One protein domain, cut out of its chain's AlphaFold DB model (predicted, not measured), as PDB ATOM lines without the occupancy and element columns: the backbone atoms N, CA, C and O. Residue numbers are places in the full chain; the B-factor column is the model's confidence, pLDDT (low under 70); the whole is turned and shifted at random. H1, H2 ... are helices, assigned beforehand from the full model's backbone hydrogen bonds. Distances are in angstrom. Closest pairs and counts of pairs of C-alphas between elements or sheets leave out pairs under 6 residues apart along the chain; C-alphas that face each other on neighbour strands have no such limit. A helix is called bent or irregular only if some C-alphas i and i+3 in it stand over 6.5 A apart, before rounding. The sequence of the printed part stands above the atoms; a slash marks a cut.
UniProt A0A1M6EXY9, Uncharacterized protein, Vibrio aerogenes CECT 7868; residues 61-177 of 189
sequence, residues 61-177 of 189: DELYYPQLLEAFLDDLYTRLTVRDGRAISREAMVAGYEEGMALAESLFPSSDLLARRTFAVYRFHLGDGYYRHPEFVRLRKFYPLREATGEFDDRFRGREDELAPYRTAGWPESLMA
ATOM      1  N   ASP A  61     146.325  93.542  93.654       64.31
ATOM      2  CA  ASP A  61     145.509  94.499  92.921       64.31
ATOM      3  C   ASP A  61     146.389  95.208  91.880       64.31
ATOM      4  O   ASP A  61     146.095  95.138  90.701       64.31
ATOM      5  N   GLU A  62     147.543  95.766  92.235       66.00
ATOM      6  CA  GLU A  62     148.423  96.445  91.271       66.00
ATOM      7  C   GLU A  62     148.843  95.566  90.073       66.00
ATOM      8  O   GLU A  62     148.873  96.042  88.936       66.00
ATOM      9  N   LEU A  63     149.103  94.273  90.297       70.75
ATOM     10  CA  LEU A  63     149.524  93.330  89.255       70.75
ATOM     11  C   LEU A  63     148.385  92.843  88.347       70.75
ATOM     12  O   LEU A  63     148.619  92.618  87.159       70.75
ATOM     13  N   TYR A  64     147.179  92.655  88.890       72.75
ATOM     14  CA  TYR A  64     146.065  91.997  88.188       72.75
ATOM     15  C   TYR A  64     144.855  92.905  87.932       72.75
ATOM     16  O   TYR A  64     143.901  92.509  87.258       72.75
ATOM     17  N   TYR A  65     144.857  94.127  88.462       72.25
ATOM     18  CA  TYR A  65     143.739  95.063  88.368       72.25
ATOM     19  C   TYR A  65     143.329  95.400  86.935       72.25
ATOM     20  O   TYR A  65     142.120  95.446  86.703       72.25
ATOM     21  N   PRO A  66     144.243  95.589  85.960       74.38
ATOM     22  CA  PRO A  66     143.839  95.805  84.574       74.38
ATOM     23  C   PRO A  66     143.020  94.633  84.021       74.38
ATOM     24  O   PRO A  66     141.950  94.844  83.462       74.38
ATOM     25  N   GLN A  67     143.457  93.390  84.242       76.50
ATOM     26  CA  GLN A  67     142.752  92.204  83.744       76.50
ATOM     27  C   GLN A  67     141.419  91.991  84.469       76.50
ATOM     28  O   GLN A  67     140.424  91.629  83.843       76.50
ATOM     29  N   LEU A  68     141.380  92.240  85.780       77.81
ATOM     30  CA  LEU A  68     140.150  92.163  86.571       77.81
ATOM     31  C   LEU A  68     139.140  93.237  86.158       77.81
ATOM     32  O   LEU A  68     137.940  92.966  86.133       77.81
ATOM     33  N   LEU A  69     139.611  94.443  85.833       79.38
ATOM     34  CA  LEU A  69     138.769  95.523  85.337       79.38
ATOM     35  C   LEU A  69     138.199  95.187  83.956       79.38
ATOM     36  O   LEU A  69     136.998  95.325  83.770       79.38
ATOM     37  N   GLU A  70     139.016  94.693  83.025       82.31
ATOM     38  CA  GLU A  70     138.545  94.275  81.698       82.31
ATOM     39  C   GLU A  70     137.494  93.162  81.789       82.31
ATOM     40  O   GLU A  70     136.409  93.292  81.228       82.31
ATOM     41  N   ALA A  71     137.751  92.116  82.582       82.25
ATOM     42  CA  ALA A  71     136.785  91.036  82.791       82.25
ATOM     43  C   ALA A  71     135.473  91.539  83.422       82.25
ATOM     44  O   ALA A  71     134.385  91.085  83.070       82.25
ATOM     45  N   PHE A  72     135.567  92.495  84.350       85.44
ATOM     46  CA  PHE A  72     134.403  93.146  84.942       85.44
ATOM     47  C   PHE A  72     133.609  93.965  83.913       85.44
ATOM     48  O   PHE A  72     132.378  93.898  83.889       85.44
ATOM     49  N   LEU A  73     134.295  94.727  83.061       87.25
ATOM     50  CA  LEU A  73     133.677  95.526  82.004       87.25
ATOM     51  C   LEU A  73     133.003  94.634  80.955       87.25
ATOM     52  O   LEU A  73     131.892  94.939  80.529       87.25
ATOM     53  N   ASP A  74     133.599  93.495  80.606       86.81
ATOM     54  CA  ASP A  74     132.988  92.512  79.706       86.81
ATOM     55  C   ASP A  74     131.718  91.879  80.296       86.81
ATOM     56  O   ASP A  74     130.708  91.725  79.599       86.81
ATOM     57  N   ASP A  75     131.722  91.550  81.590       86.81
ATOM     58  CA  ASP A  75     130.526  91.064  82.289       86.81
ATOM     59  C   ASP A  75     129.433  92.143  82.340       86.81
ATOM     60  O   ASP A  75     128.268  91.868  82.040       86.81
ATOM     61  N   LEU A  76     129.795  93.395  82.637       85.94
ATOM     62  CA  LEU A  76     128.858  94.519  82.607       85.94
ATOM     63  C   LEU A  76     128.252  94.708  81.210       85.94
ATOM     64  O   LEU A  76     127.028  94.804  81.082       85.94
ATOM     65  N   TYR A  77     129.082  94.701  80.167       87.19
ATOM     66  CA  TYR A  77     128.642  94.787  78.775       87.19
ATOM     67  C   TYR A  77     127.656  93.669  78.429       87.19
ATOM     68  O   TYR A  77     126.577  93.923  77.887       87.19
ATOM     69  N   THR A  78     127.997  92.431  78.789       85.69
ATOM     70  CA  THR A  78     127.161  91.254  78.536       85.69
ATOM     71  C   THR A  78     125.811  91.380  79.235       85.69
ATOM     72  O   THR A  78     124.773  91.110  78.634       85.69
ATOM     73  N   ARG A  79     125.779  91.843  80.489       84.62
ATOM     74  CA  ARG A  79     124.519  92.067  81.214       84.62
ATOM     75  C   ARG A  79     123.665  93.142  80.544       84.62
ATOM     76  O   ARG A  79     122.477  92.917  80.334       84.62
ATOM     77  N   LEU A  80     124.249  94.279  80.176       82.75
ATOM     78  CA  LEU A  80     123.499  95.378  79.566       82.75
ATOM     79  C   LEU A  80     122.924  95.000  78.192       82.75
ATOM     80  O   LEU A  80     121.776  95.328  77.897       82.75
ATOM     81  N   THR A  81     123.687  94.281  77.369       83.94
ATOM     82  CA  THR A  81     123.283  93.935  75.997       83.94
ATOM     83  C   THR A  81     122.418  92.680  75.924       83.94
ATOM     84  O   THR A  81     121.354  92.698  75.310       83.94
ATOM     85  N   VAL A  82     122.832  91.589  76.574       77.31
ATOM     86  CA  VAL A  82     122.158  90.285  76.465       77.31
ATOM     87  C   VAL A  82     120.962  90.191  77.402       77.31
ATOM     88  O   VAL A  82     119.916  89.676  77.013       77.31
ATOM     89  N   ARG A  83     121.102  90.661  78.647       70.25
ATOM     90  CA  ARG A  83     120.051  90.508  79.663       70.25
ATOM     91  C   ARG A  83     119.048  91.653  79.624       70.25
ATOM     92  O   ARG A  83     117.849  91.405  79.697       70.25
ATOM     93  N   ASP A  84     119.542  92.881  79.498       72.75
ATOM     94  CA  ASP A  84     118.705  94.081  79.568       72.75
ATOM     95  C   ASP A  84     118.309  94.599  78.164       72.75
ATOM     96  O   ASP A  84     117.548  95.558  78.051       72.75
ATOM     97  N   GLY A  85     118.787  93.946  77.091       77.44
ATOM     98  CA  GLY A  85     118.382  94.197  75.704       77.44
ATOM     99  C   GLY A  85     118.843  95.536  75.128       77.44
ATOM    100  O   GLY A  85     118.257  96.010  74.154       77.44
ATOM    101  N   ARG A  86     119.852  96.175  75.731       80.25
ATOM    102  CA  ARG A  86     120.298  97.513  75.325       80.25
ATOM    103  C   ARG A  86     121.186  97.461  74.093       80.25
ATOM    104  O   ARG A  86     122.078  96.620  73.986       80.25
ATOM    105  N   ALA A  87     120.977  98.408  73.185       81.81
ATOM    106  CA  ALA A  87     121.804  98.586  72.001       81.81
ATOM    107  C   ALA A  87     122.939  99.575  72.313       81.81
ATOM    108  O   ALA A  87     122.835 100.760  72.017       81.81
ATOM    109  N   ILE A  88     124.007  99.085  72.943       85.12
ATOM    110  CA  ILE A  88     125.227  99.854  73.229       85.12
ATOM    111  C   ILE A  88     126.448  99.077  72.729       85.12
ATOM    112  O   ILE A  88     126.460  97.851  72.815       85.12
ATOM    113  N   SER A  89     127.460  99.767  72.197       88.50
ATOM    114  CA  SER A  89     128.744  99.151  71.843       88.50
ATOM    115  C   SER A  89     129.622  98.993  73.084       88.50
ATOM    116  O   SER A  89     129.430  99.676  74.096       88.50
ATOM    117  N   ARG A  90     130.605  98.092  73.026       87.38
ATOM    118  CA  ARG A  90     131.533  97.893  74.143       87.38
ATOM    119  C   ARG A  90     132.310  99.174  74.434       87.38
ATOM    120  O   ARG A  90     132.417  99.567  75.587       87.38
ATOM    121  N   GLU A  91     132.800  99.840  73.395       88.19
ATOM    122  CA  GLU A  91     133.580 101.076  73.494       88.19
ATOM    123  C   GLU A  91     132.767 102.194  74.151       88.19
ATOM    124  O   GLU A  91     133.253 102.852  75.068       88.19
ATOM    125  N   ALA A  92     131.506 102.358  73.741       87.81
ATOM    126  CA  ALA A  92     130.601 103.342  74.324       87.81
ATOM    127  C   ALA A  92     130.310 103.050  75.807       87.81
ATOM    128  O   ALA A  92     130.285 103.967  76.628       87.81
ATOM    129  N   MET A  93     130.135 101.775  76.174       91.31
ATOM    130  CA  MET A  93     129.957 101.372  77.572       91.31
ATOM    131  C   MET A  93     131.207 101.685  78.404       91.31
ATOM    132  O   MET A  93     131.089 102.286  79.472       91.31
ATOM    133  N   VAL A  94     132.400 101.337  77.909       91.12
ATOM    134  CA  VAL A  94     133.667 101.628  78.601       91.12
ATOM    135  C   VAL A  94     133.840 103.135  78.792       91.12
ATOM    136  O   VAL A  94     134.085 103.569  79.916       91.12
ATOM    137  N   ALA A  95     133.606 103.937  77.751       90.00
ATOM    138  CA  ALA A  95     133.669 105.395  77.842       90.00
ATOM    139  C   ALA A  95     132.680 105.956  78.883       90.00
ATOM    140  O   ALA A  95     133.058 106.773  79.722       90.00
ATOM    141  N   GLY A  96     131.432 105.472  78.901       91.12
ATOM    142  CA  GLY A  96     130.437 105.888  79.897       91.12
ATOM    143  C   GLY A  96     130.804 105.487  81.332       91.12
ATOM    144  O   GLY A  96     130.526 106.225  82.287       91.12
ATOM    145  N   TYR A  97     131.460 104.337  81.504       94.06
ATOM    146  CA  TYR A  97     131.994 103.908  82.792       94.06
ATOM    147  C   TYR A  97     133.160 104.798  83.247       94.06
ATOM    148  O   TYR A  97     133.159 105.249  84.394       94.06
ATOM    149  N   GLU A  98     134.118 105.096  82.369       93.94
ATOM    150  CA  GLU A  98     135.251 105.985  82.661       93.94
ATOM    151  C   GLU A  98     134.787 107.406  82.999       93.94
ATOM    152  O   GLU A  98     135.233 107.987  83.992       93.94
ATOM    153  N   GLU A  99     133.818 107.935  82.251       94.56
ATOM    154  CA  GLU A  99     133.163 109.204  82.562       94.56
ATOM    155  C   GLU A  99     132.508 109.155  83.952       94.56
ATOM    156  O   GLU A  99     132.650 110.077  84.759       94.56
ATOM    157  N   GLY A 100     131.833 108.048  84.280       95.50
ATOM    158  CA  GLY A 100     131.234 107.830  85.598       95.50
ATOM    159  C   GLY A 100     132.263 107.788  86.722       95.50
ATOM    160  O   GLY A 100     132.012 108.327  87.801       95.50
ATOM    161  N   MET A 101     133.426 107.191  86.468       96.69
ATOM    162  CA  MET A 101     134.546 107.142  87.403       96.69
ATOM    163  C   MET A 101     135.138 108.531  87.648       96.69
ATOM    164  O   MET A 101     135.286 108.926  88.807       96.69
ATOM    165  N   ALA A 102     135.406 109.291  86.585       96.62
ATOM    166  CA  ALA A 102     135.909 110.661  86.677       96.62
ATOM    167  C   ALA A 102     134.919 111.575  87.421       96.62
ATOM    168  O   ALA A 102     135.302 112.370  88.284       96.62
ATOM    169  N   LEU A 103     133.620 111.415  87.151       97.12
ATOM    170  CA  LEU A 103     132.569 112.146  87.849       97.12
ATOM    171  C   LEU A 103     132.513 111.785  89.341       97.12
ATOM    172  O   LEU A 103     132.403 112.674  90.185       97.12
ATOM    173  N   ALA A 104     132.612 110.497  89.681       96.75
ATOM    174  CA  ALA A 104     132.625 110.042  91.069       96.75
ATOM    175  C   ALA A 104     133.838 110.579  91.837       96.75
ATOM    176  O   ALA A 104     133.710 110.970  92.996       96.75
ATOM    177  N   GLU A 105     135.004 110.614  91.197       96.75
ATOM    178  CA  GLU A 105     136.219 111.191  91.760       96.75
ATOM    179  C   GLU A 105     136.080 112.696  92.013       96.75
ATOM    180  O   GLU A 105     136.460 113.174  93.082       96.75
ATOM    181  N   SER A 106     135.468 113.425  91.079       97.75
ATOM    182  CA  SER A 106     135.219 114.860  91.220       97.75
ATOM    183  C   SER A 106     134.206 115.181  92.327       97.75
ATOM    184  O   SER A 106     134.451 116.048  93.167       97.75
ATOM    185  N   LEU A 107     133.068 114.482  92.353       96.81
ATOM    186  CA  LEU A 107     131.968 114.774  93.279       96.81
ATOM    187  C   LEU A 107     132.173 114.175  94.672       96.81
ATOM    188  O   LEU A 107     131.671 114.713  95.662       96.81
ATOM    189  N   PHE A 108     132.883 113.051  94.764       95.81
ATOM    190  CA  PHE A 108     133.049 112.287  95.998       95.81
ATOM    191  C   PHE A 108     134.516 111.887  96.236       95.81
ATOM    192  O   PHE A 108     134.808 110.702  96.426       95.81
ATOM    193  N   PRO A 109     135.450 112.856  96.317       94.81
ATOM    194  CA  PRO A 109     136.891 112.589  96.387       94.81
ATOM    195  C   PRO A 109     137.318 111.810  97.640       94.81
ATOM    196  O   PRO A 109     138.356 111.159  97.645       94.81
ATOM    197  N   SER A 110     136.516 111.829  98.707       93.88
ATOM    198  CA  SER A 110     136.772 111.054  99.927       93.88
ATOM    199  C   SER A 110     136.302 109.597  99.860       93.88
ATOM    200  O   SER A 110     136.564 108.838 100.789       93.88
ATOM    201  N   SER A 111     135.584 109.199  98.805       94.06
ATOM    202  CA  SER A 111     135.091 107.825  98.660       94.06
ATOM    203  C   SER A 111     136.184 106.915  98.121       94.06
ATOM    204  O   SER A 111     136.972 107.334  97.268       94.06
ATOM    205  N   ASP A 112     136.200 105.670  98.591       92.06
ATOM    206  CA  ASP A 112     137.121 104.654  98.095       92.06
ATOM    207  C   ASP A 112     136.829 104.262  96.635       92.06
ATOM    208  O   ASP A 112     135.797 104.600  96.042       92.06
ATOM    209  N   LEU A 113     137.778 103.539  96.042       89.06
ATOM    210  CA  LEU A 113     137.711 103.109  94.652       89.06
ATOM    211  C   LEU A 113     136.479 102.238  94.369       89.06
ATOM    212  O   LEU A 113     135.835 102.398  93.336       89.06
ATOM    213  N   LEU A 114     136.118 101.340  95.286       88.62
ATOM    214  CA  LEU A 114     134.982 100.438  95.113       88.62
ATOM    215  C   LEU A 114     133.650 101.199  95.102       88.62
ATOM    216  O   LEU A 114     132.760 100.889  94.306       88.62
ATOM    217  N   ALA A 115     133.514 102.217  95.943       92.56
ATOM    218  CA  ALA A 115     132.349 103.080  96.001       92.56
ATOM    219  C   ALA A 115     132.202 103.910  94.720       92.56
ATOM    220  O   ALA A 115     131.101 103.996  94.177       92.56
ATOM    221  N   ARG A 116     133.304 104.456  94.189       95.25
ATOM    222  CA  ARG A 116     133.306 105.183  92.906       95.25
ATOM    223  C   ARG A 116     132.942 104.277  91.729       95.25
ATOM    224  O   ARG A 116     132.122 104.654  90.899       95.25
ATOM    225  N   ARG A 117     133.467 103.049  91.709       93.06
ATOM    226  CA  ARG A 117     133.102 102.022  90.718       93.06
ATOM    227  C   ARG A 117     131.627 101.667  90.789       93.06
ATOM    228  O   ARG A 117     130.949 101.644  89.770       93.06
ATOM    229  N   THR A 118     131.117 101.449  92.002       93.50
ATOM    230  CA  THR A 118     129.688 101.190  92.228       93.50
ATOM    231  C   THR A 118     128.854 102.346  91.681       93.50
ATOM    232  O   THR A 118     127.930 102.119  90.908       93.50
ATOM    233  N   PHE A 119     129.228 103.586  91.995       96.75
ATOM    234  CA  PHE A 119     128.557 104.764  91.459       96.75
ATOM    235  C   PHE A 119     128.525 104.771  89.925       96.75
ATOM    236  O   PHE A 119     127.453 104.954  89.351       96.75
ATOM    237  N   ALA A 120     129.674 104.554  89.276       95.69
ATOM    238  CA  ALA A 120     129.810 104.593  87.822       95.69
ATOM    239  C   ALA A 120     128.937 103.534  87.134       95.69
ATOM    240  O   ALA A 120     128.226 103.835  86.181       95.69
ATOM    241  N   VAL A 121     128.929 102.312  87.666       93.81
ATOM    242  CA  VAL A 121     128.155 101.186  87.122       93.81
ATOM    243  C   VAL A 121     126.658 101.435  87.241       93.81
ATOM    244  O   VAL A 121     125.898 101.220  86.299       93.81
ATOM    245  N   TYR A 122     126.210 101.930  88.391       93.31
ATOM    246  CA  TYR A 122     124.785 102.123  88.630       93.31
ATOM    247  C   TYR A 122     124.193 103.276  87.810       93.31
ATOM    248  O   TYR A 122     122.978 103.300  87.626       93.31
ATOM    249  N   ARG A 123     125.005 104.159  87.204       94.06
ATOM    250  CA  ARG A 123     124.528 105.143  86.206       94.06
ATOM    251  C   ARG A 123     123.855 104.480  85.004       94.06
ATOM    252  O   ARG A 123     122.911 105.042  84.451       94.06
ATOM    253  N   PHE A 124     124.283 103.282  84.604       90.19
ATOM    254  CA  PHE A 124     123.624 102.563  83.509       90.19
ATOM    255  C   PHE A 124     122.194 102.160  83.882       90.19
ATOM    256  O   PHE A 124     121.305 102.200  83.036       90.19
ATOM    257  N   HIS A 125     121.932 101.845  85.149       87.75
ATOM    258  CA  HIS A 125     120.614 101.399  85.604       87.75
ATOM    259  C   HIS A 125     119.728 102.555  86.083       87.75
ATOM    260  O   HIS A 125     118.552 102.612  85.743       87.75
ATOM    261  N   LEU A 126     120.298 103.504  86.822       90.88
ATOM    262  CA  LEU A 126     119.571 104.593  87.473       90.88
ATOM    263  C   LEU A 126     119.497 105.872  86.627       90.88
ATOM    264  O   LEU A 126     118.729 106.777  86.941       90.88
ATOM    265  N   GLY A 127     120.265 105.944  85.538       91.38
ATOM    266  CA  GLY A 127     120.458 107.149  84.734       91.38
ATOM    267  C   GLY A 127     121.751 107.877  85.092       91.38
ATOM    268  O   GLY A 127     122.218 107.843  86.229       91.38
ATOM    269  N   ASP A 128     122.336 108.564  84.118       93.62
ATOM    270  CA  ASP A 128     123.608 109.281  84.227       93.62
ATOM    271  C   ASP A 128     123.623 110.375  85.303       93.62
ATOM    272  O   ASP A 128     124.682 110.655  85.867       93.62
ATOM    273  N   GLY A 129     122.466 110.970  85.605       95.06
ATOM    274  CA  GLY A 129     122.298 112.066  86.552       95.06
ATOM    275  C   GLY A 129     121.634 111.708  87.881       95.06
ATOM    276  O   GLY A 129     121.317 112.638  88.626       95.06
ATOM    277  N   TYR A 130     121.432 110.424  88.205       95.81
ATOM    278  CA  TYR A 130     120.658 109.987  89.386       95.81
ATOM    279  C   TYR A 130     121.130 110.605  90.713       95.81
ATOM    280  O   TYR A 130     120.343 110.836  91.627       95.81
ATOM    281  N   TYR A 131     122.413 110.946  90.806       96.06
ATOM    282  CA  TYR A 131     123.026 111.569  91.977       96.06
ATOM    283  C   TYR A 131     122.476 112.961  92.315       96.06
ATOM    284  O   TYR A 131     122.687 113.466  93.418       96.06
ATOM    285  N   ARG A 132     121.770 113.588  91.370       96.69
ATOM    286  CA  ARG A 132     121.059 114.858  91.557       96.69
ATOM    287  C   ARG A 132     119.666 114.664  92.159       96.69
ATOM    288  O   ARG A 132     119.050 115.646  92.567       96.69
ATOM    289  N   HIS A 133     119.173 113.427  92.240       97.38
ATOM    290  CA  HIS A 133     117.865 113.134  92.808       97.38
ATOM    291  C   HIS A 133     117.824 113.545  94.295       97.38
ATOM    292  O   HIS A 133     118.719 113.155  95.054       97.38
ATOM    293  N   PRO A 134     116.793 114.283  94.764       97.31
ATOM    294  CA  PRO A 134     116.705 114.772  96.143       97.31
ATOM    295  C   PRO A 134     116.881 113.672  97.187       97.31
ATOM    296  O   PRO A 134     117.526 113.869  98.215       97.31
ATOM    297  N   GLU A 135     116.341 112.490  96.898       96.81
ATOM    298  CA  GLU A 135     116.478 111.330  97.771       96.81
ATOM    299  C   GLU A 135     117.908 110.779  97.826       96.81
ATOM    300  O   GLU A 135     118.370 110.430  98.908       96.81
ATOM    301  N   PHE A 136     118.658 110.781  96.719       97.31
ATOM    302  CA  PHE A 136     120.075 110.411  96.750       97.31
ATOM    303  C   PHE A 136     120.885 111.426  97.564       97.31
ATOM    304  O   PHE A 136     121.668 111.056  98.441       97.31
ATOM    305  N   VAL A 137     120.626 112.722  97.351       96.94
ATOM    306  CA  VAL A 137     121.228 113.811  98.137       96.94
ATOM    307  C   VAL A 137     120.909 113.655  99.628       96.94
ATOM    308  O   VAL A 137     121.766 113.907 100.477       96.94
ATOM    309  N   ARG A 138     119.694 113.207  99.970       97.50
ATOM    310  CA  ARG A 138     119.301 112.890 101.347       97.50
ATOM    311  C   ARG A 138     120.080 111.692 101.887       97.50
ATOM    312  O   ARG A 138     120.641 111.803 102.975       97.50
ATOM    313  N   LEU A 139     120.146 110.581 101.151       96.81
ATOM    314  CA  LEU A 139     120.851 109.359 101.558       96.81
ATOM    315  C   LEU A 139     122.340 109.613 101.816       96.81
ATOM    316  O   LEU A 139     122.870 109.147 102.821       96.81
ATOM    317  N   ARG A 140     122.999 110.442 100.997       96.38
ATOM    318  CA  ARG A 140     124.420 110.801 101.168       96.38
ATOM    319  C   ARG A 140     124.745 111.534 102.473       96.38
ATOM    320  O   ARG A 140     125.917 111.604 102.833       96.38
ATOM    321  N   LYS A 141     123.745 112.051 103.197       95.56
ATOM    322  CA  LYS A 141     123.931 112.621 104.545       95.56
ATOM    323  C   LYS A 141     124.076 111.559 105.634       95.56
ATOM    324  O   LYS A 141     124.586 111.872 106.704       95.56
ATOM    325  N   PHE A 142     123.603 110.340 105.380       95.69
ATOM    326  CA  PHE A 142     123.534 109.259 106.367       95.69
ATOM    327  C   PHE A 142     124.416 108.067 106.000       95.69
ATOM    328  O   PHE A 142     124.904 107.373 106.887       95.69
ATOM    329  N   TYR A 143     124.637 107.850 104.706       95.88
ATOM    330  CA  TYR A 143     125.322 106.681 104.174       95.88
ATOM    331  C   TYR A 143     126.546 107.087 103.352       95.88
ATOM    332  O   TYR A 143     126.471 108.093 102.632       95.88
ATOM    333  N   PRO A 144     127.650 106.316 103.394       95.94
ATOM    334  CA  PRO A 144     128.737 106.452 102.430       95.94
ATOM    335  C   PRO A 144     128.250 106.188 100.994       95.94
ATOM    336  O   PRO A 144     127.112 105.781 100.762       95.94
ATOM    337  N   LEU A 145     129.076 106.531 100.000       97.19
ATOM    338  CA  LEU A 145     128.640 106.595  98.598       97.19
ATOM    339  C   LEU A 145     128.086 105.254  98.098       97.19
ATOM    340  O   LEU A 145     127.064 105.228  97.415       97.19
ATOM    341  N   ARG A 146     128.750 104.155  98.457       96.06
ATOM    342  CA  ARG A 146     128.375 102.812  98.023       96.06
ATOM    343  C   ARG A 146     127.014 102.405  98.580       96.06
ATOM    344  O   ARG A 146     126.150 101.981  97.821       96.06
ATOM    345  N   GLU A 147     126.812 102.585  99.879       96.38
ATOM    346  CA  GLU A 147     125.571 102.257 100.576       96.38
ATOM    347  C   GLU A 147     124.434 103.162 100.104       96.38
ATOM    348  O   GLU A 147     123.356 102.672  99.798       96.38
ATOM    349  N   ALA A 148     124.682 104.465  99.937       97.38
ATOM    350  CA  ALA A 148     123.688 105.384  99.383       97.38
ATOM    351  C   ALA A 148     123.258 104.988  97.962       97.38
ATOM    352  O   ALA A 148     122.093 105.151  97.614       97.38
ATOM    353  N   THR A 149     124.184 104.472  97.147       96.81
ATOM    354  CA  THR A 149     123.882 103.969  95.798       96.81
ATOM    355  C   THR A 149     123.017 102.713  95.859       96.81
ATOM    356  O   THR A 149     122.030 102.643  95.136       96.81
ATOM    357  N   GLY A 150     123.339 101.770  96.751       94.50
ATOM    358  CA  GLY A 150     122.537 100.560  96.961       94.50
ATOM    359  C   GLY A 150     121.124 100.867  97.460       94.50
ATOM    360  O   GLY A 150     120.156 100.465  96.830       94.50
ATOM    361  N   GLU A 151     120.998 101.671  98.519       96.25
ATOM    362  CA  GLU A 151     119.699 102.081  99.082       96.25
ATOM    363  C   GLU A 151     118.835 102.838  98.065       96.25
ATOM    364  O   GLU A 151     117.610 102.699  98.019       96.25
ATOM    365  N   PHE A 152     119.469 103.671  97.237       97.06
ATOM    366  CA  PHE A 152     118.766 104.382  96.183       97.06
ATOM    367  C   PHE A 152     118.298 103.427  95.083       97.06
ATOM    368  O   PHE A 152     117.147 103.502  94.661       97.06
ATOM    369  N   ASP A 153     119.152 102.511  94.637       95.00
ATOM    370  CA  ASP A 153     118.772 101.514  93.642       95.00
ATOM    371  C   ASP A 153     117.631 100.617  94.126       95.00
ATOM    372  O   ASP A 153     116.621 100.515  93.436       95.00
ATOM    373  N   ASP A 154     117.709 100.073  95.339       94.00
ATOM    374  CA  ASP A 154     116.651  99.225  95.902       94.00
ATOM    375  C   ASP A 154     115.284  99.928  95.916       94.00
ATOM    376  O   ASP A 154     114.237  99.302  95.724       94.00
ATOM    377  N   ARG A 155     115.276 101.253  96.110       93.50
ATOM    378  CA  ARG A 155     114.049 102.053  96.133       93.50
ATOM    379  C   ARG A 155     113.543 102.435  94.742       93.50
ATOM    380  O   ARG A 155     112.325 102.449  94.553       93.50
ATOM    381  N   PHE A 156     114.428 102.792  93.813       92.81
ATOM    382  CA  PHE A 156     114.063 103.417  92.532       92.81
ATOM    383  C   PHE A 156     114.247 102.514  91.311       92.81
ATOM    384  O   PHE A 156     113.865 102.898  90.204       92.81
ATOM    385  N   ARG A 157     114.774 101.299  91.477       85.75
ATOM    386  CA  ARG A 157     114.888 100.330  90.387       85.75
ATOM    387  C   ARG A 157     113.519 100.059  89.760       85.75
ATOM    388  O   ARG A 157     112.560  99.702  90.442       85.75
ATOM    389  N   GLY A 158     113.441 100.226  88.439       83.06
ATOM    390  CA  GLY A 158     112.212 100.055  87.659       83.06
ATOM    391  C   GLY A 158     111.230 101.229  87.730       83.06
ATOM    392  O   GLY A 158     110.155 101.140  87.141       83.06
ATOM    393  N   ARG A 159     111.577 102.329  88.413       89.81
ATOM    394  CA  ARG A 159     110.766 103.556  88.492       89.81
ATOM    395  C   ARG A 159     111.250 104.599  87.496       89.81
ATOM    396  O   ARG A 159     111.787 105.650  87.844       89.81
ATOM    397  N   GLU A 160     111.122 104.242  86.227       86.75
ATOM    398  CA  GLU A 160     111.644 105.023  85.105       86.75
ATOM    399  C   GLU A 160     111.029 106.426  85.018       86.75
ATOM    400  O   GLU A 160     111.695 107.365  84.597       86.75
ATOM    401  N   ASP A 161     109.787 106.589  85.466       90.44
ATOM    402  CA  ASP A 161     109.076 107.863  85.546       90.44
ATOM    403  C   ASP A 161     109.706 108.832  86.557       90.44
ATOM    404  O   ASP A 161     109.887 110.012  86.251       90.44
ATOM    405  N   GLU A 162     110.098 108.336  87.735       91.50
ATOM    406  CA  GLU A 162     110.766 109.141  88.766       91.50
ATOM    407  C   GLU A 162     112.217 109.484  88.376       91.50
ATOM    408  O   GLU A 162     112.733 110.549  88.725       91.50
ATOM    409  N   LEU A 163     112.877 108.595  87.626       91.69
ATOM    410  CA  LEU A 163     114.270 108.754  87.204       91.69
ATOM    411  C   LEU A 163     114.432 109.553  85.903       91.69
ATOM    412  O   LEU A 163     115.491 110.149  85.697       91.69
ATOM    413  N   ALA A 164     113.404 109.617  85.052       91.06
ATOM    414  CA  ALA A 164     113.449 110.297  83.757       91.06
ATOM    415  C   ALA A 164     113.994 111.741  83.806       91.06
ATOM    416  O   ALA A 164     114.814 112.076  82.952       91.06
ATOM    417  N   PRO A 165     113.646 112.598  84.793       93.38
ATOM    418  CA  PRO A 165     114.181 113.963  84.872       93.38
ATOM    419  C   PRO A 165     115.695 114.037  85.114       93.38
ATOM    420  O   PRO A 165     116.312 115.077  84.889       93.38
ATOM    421  N   TYR A 166     116.290 112.953  85.608       92.12
ATOM    422  CA  TYR A 166     117.707 112.855  85.949       92.12
ATOM    423  C   TYR A 166     118.490 112.048  84.917       92.12
ATOM    424  O   TYR A 166     119.646 111.702  85.166       92.12
ATOM    425  N   ARG A 167     117.871 111.744  83.775       90.75
ATOM    426  CA  ARG A 167     118.468 110.963  82.705       90.75
ATOM    427  C   ARG A 167     118.583 111.797  81.434       90.75
ATOM    428  O   ARG A 167     117.616 112.417  80.995       90.75
ATOM    429  N   THR A 168     119.759 111.781  80.823       90.25
ATOM    430  CA  THR A 168     119.972 112.317  79.480       90.25
ATOM    431  C   THR A 168     119.112 111.543  78.480       90.25
ATOM    432  O   THR A 168     118.989 110.318  78.552       90.25
ATOM    433  N   ALA A 169     118.464 112.253  77.554       85.00
ATOM    434  CA  ALA A 169     117.577 111.626  76.581       85.00
ATOM    435  C   ALA A 169     118.327 110.564  75.762       85.00
ATOM    436  O   ALA A 169     119.390 110.833  75.209       85.00
ATOM    437  N   GLY A 170     117.759 109.358  75.692       79.94
ATOM    438  CA  GLY A 170     118.383 108.231  75.004       79.94
ATOM    439  C   GLY A 170     119.559 107.603  75.751       79.94
ATOM    440  O   GLY A 170     120.260 106.808  75.152       79.94
ATOM    441  N   TRP A 171     119.808 107.930  77.021       84.81
ATOM    442  CA  TRP A 171     120.823 107.233  77.807       84.81
ATOM    443  C   TRP A 171     120.428 105.771  78.077       84.81
ATOM    444  O   TRP A 171     119.305 105.536  78.545       84.81
ATOM    445  N   PRO A 172     121.364 104.811  77.962       80.31
ATOM    446  CA  PRO A 172     122.781 104.967  77.628       80.31
ATOM    447  C   PRO A 172     123.076 104.841  76.127       80.31
ATOM    448  O   PRO A 172     124.226 104.992  75.734       80.31
ATOM    449  N   GLU A 173     122.081 104.572  75.278       81.12
ATOM    450  CA  GLU A 173     122.239 104.447  73.821       81.12
ATOM    451  C   GLU A 173     122.832 105.717  73.178       81.12
ATOM    452  O   GLU A 173     123.535 105.641  72.171       81.12
ATOM    453  N   SER A 174     122.626 106.881  73.798       75.81
ATOM    454  CA  SER A 174     123.207 108.167  73.411       75.81
ATOM    455  C   SER A 174     124.735 108.149  73.419       75.81
ATOM    456  O   SER A 174     125.341 108.882  72.647       75.81
ATOM    457  N   LEU A 175     125.369 107.280  74.217       78.00
ATOM    458  CA  LEU A 175     126.827 107.113  74.234       78.00
ATOM    459  C   LEU A 175     127.384 106.630  72.886       78.00
ATOM    460  O   LEU A 175     128.567 106.807  72.611       78.00
ATOM    461  N   MET A 176     126.551 106.036  72.025       72.12
ATOM    462  CA  MET A 176     126.962 105.644  70.675       72.12
ATOM    463  C   MET A 176     126.922 106.798  69.666       72.12
ATOM    464  O   MET A 176     127.553 106.700  68.615       72.12
ATOM    465  N   ALA A 177     126.179 107.873  69.949       60.88
ATOM    466  CA  ALA A 177     125.958 108.967  69.001       60.88
ATOM    467  C   ALA A 177     127.165 109.913  68.876       60.88
ATOM    468  O   ALA A 177     127.319 110.560  67.842       60.88
TER     469      ALA A 177
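This is residues 61 to 177 of the 189 residues of an uncharacterized protein of Vibrio aerogenes CECT 7868 (UniProt A0A1M6EXY9). Three helices, H1, H3 and H5, run much the same way in a loose row with H3 in the middle, and H2 crosses H3 on one side of the row and packs with its first residues, 90 to 94, on H1, while H5 stays apart from H2. H4 packs on H5, H7 packs on H2, H6 lies beyond the last residues of H3 and H5, and residues 61 to 69 of H1 stick out. The printed part has 117 residues, with seven named helices, H1 to H7 in chain order, and no named strand: all helix. It is compact, with a radius of gyration of the C-alphas of 14.0 A and spans of 35 by 33 by 22 A.

H1, residues 61 to 83, with residues 73 to 77 alone touches H2, residues 90 to 107, the hub; Tyr 77 and Arg 90 have the closest C-alphas, 6.3 A apart. H2 touches H3, residues 113 to 126, at a steep tilt of 59 degrees, opposite ways; the C-alphas of Gly 100 and Ala 120 are closest, 4.2 A. H1 and H3 are near each other. H4, residues 134 to 139, touches H5, residues 145 to 156, closest at the C-alphas of Leu 139 and Ala 148, 5.3 A. H3 and H5 touch at a shallow tilt of 19 degrees, the same way; the C-alphas of Ala 115 and Arg 146 are closest, 4.5 A. H6, residues 160 to 166, is close to H3 but not clearly touching, the C-alphas of Leu 126 and Leu 163 being closest at 6.7 A. H7, residues 173 to 176, touches H2, closest at the C-alphas of Ala 92 and Leu 175, 5.3 A. Every O i to N i+4 pair is within hydrogen-bond range in H2, H4 and H5, against 17 of 19 in H1, 8 of 10 in H3 and 1 of 3 in H6, where 2 of 4 O i to N i+3 pairs are; H7 is too short for an i+4 pair.

H1 begins at C-alpha 61 (145.509, 94.499, 92.921) and measures 29.0 A, irregular, with C-alphas 63 and 66 7.8 A apart and a kink of 32 degrees near residue 68. H2 measures 25.5 A, H3 19.6 A and H5 16.1 A. H6 is irregular, with C-alphas 162 and 165 7.1 A apart. H7 ends at C-alpha 176 (126.962, 105.644, 70.675).

The C-alphas of Leu 63 and Asp 161 are the two farthest apart, 43.1 A. The printed part has no cut and no long link. The mean pLDDT of the printed part is 88.9; residues 61, 62 and 177 are under 70.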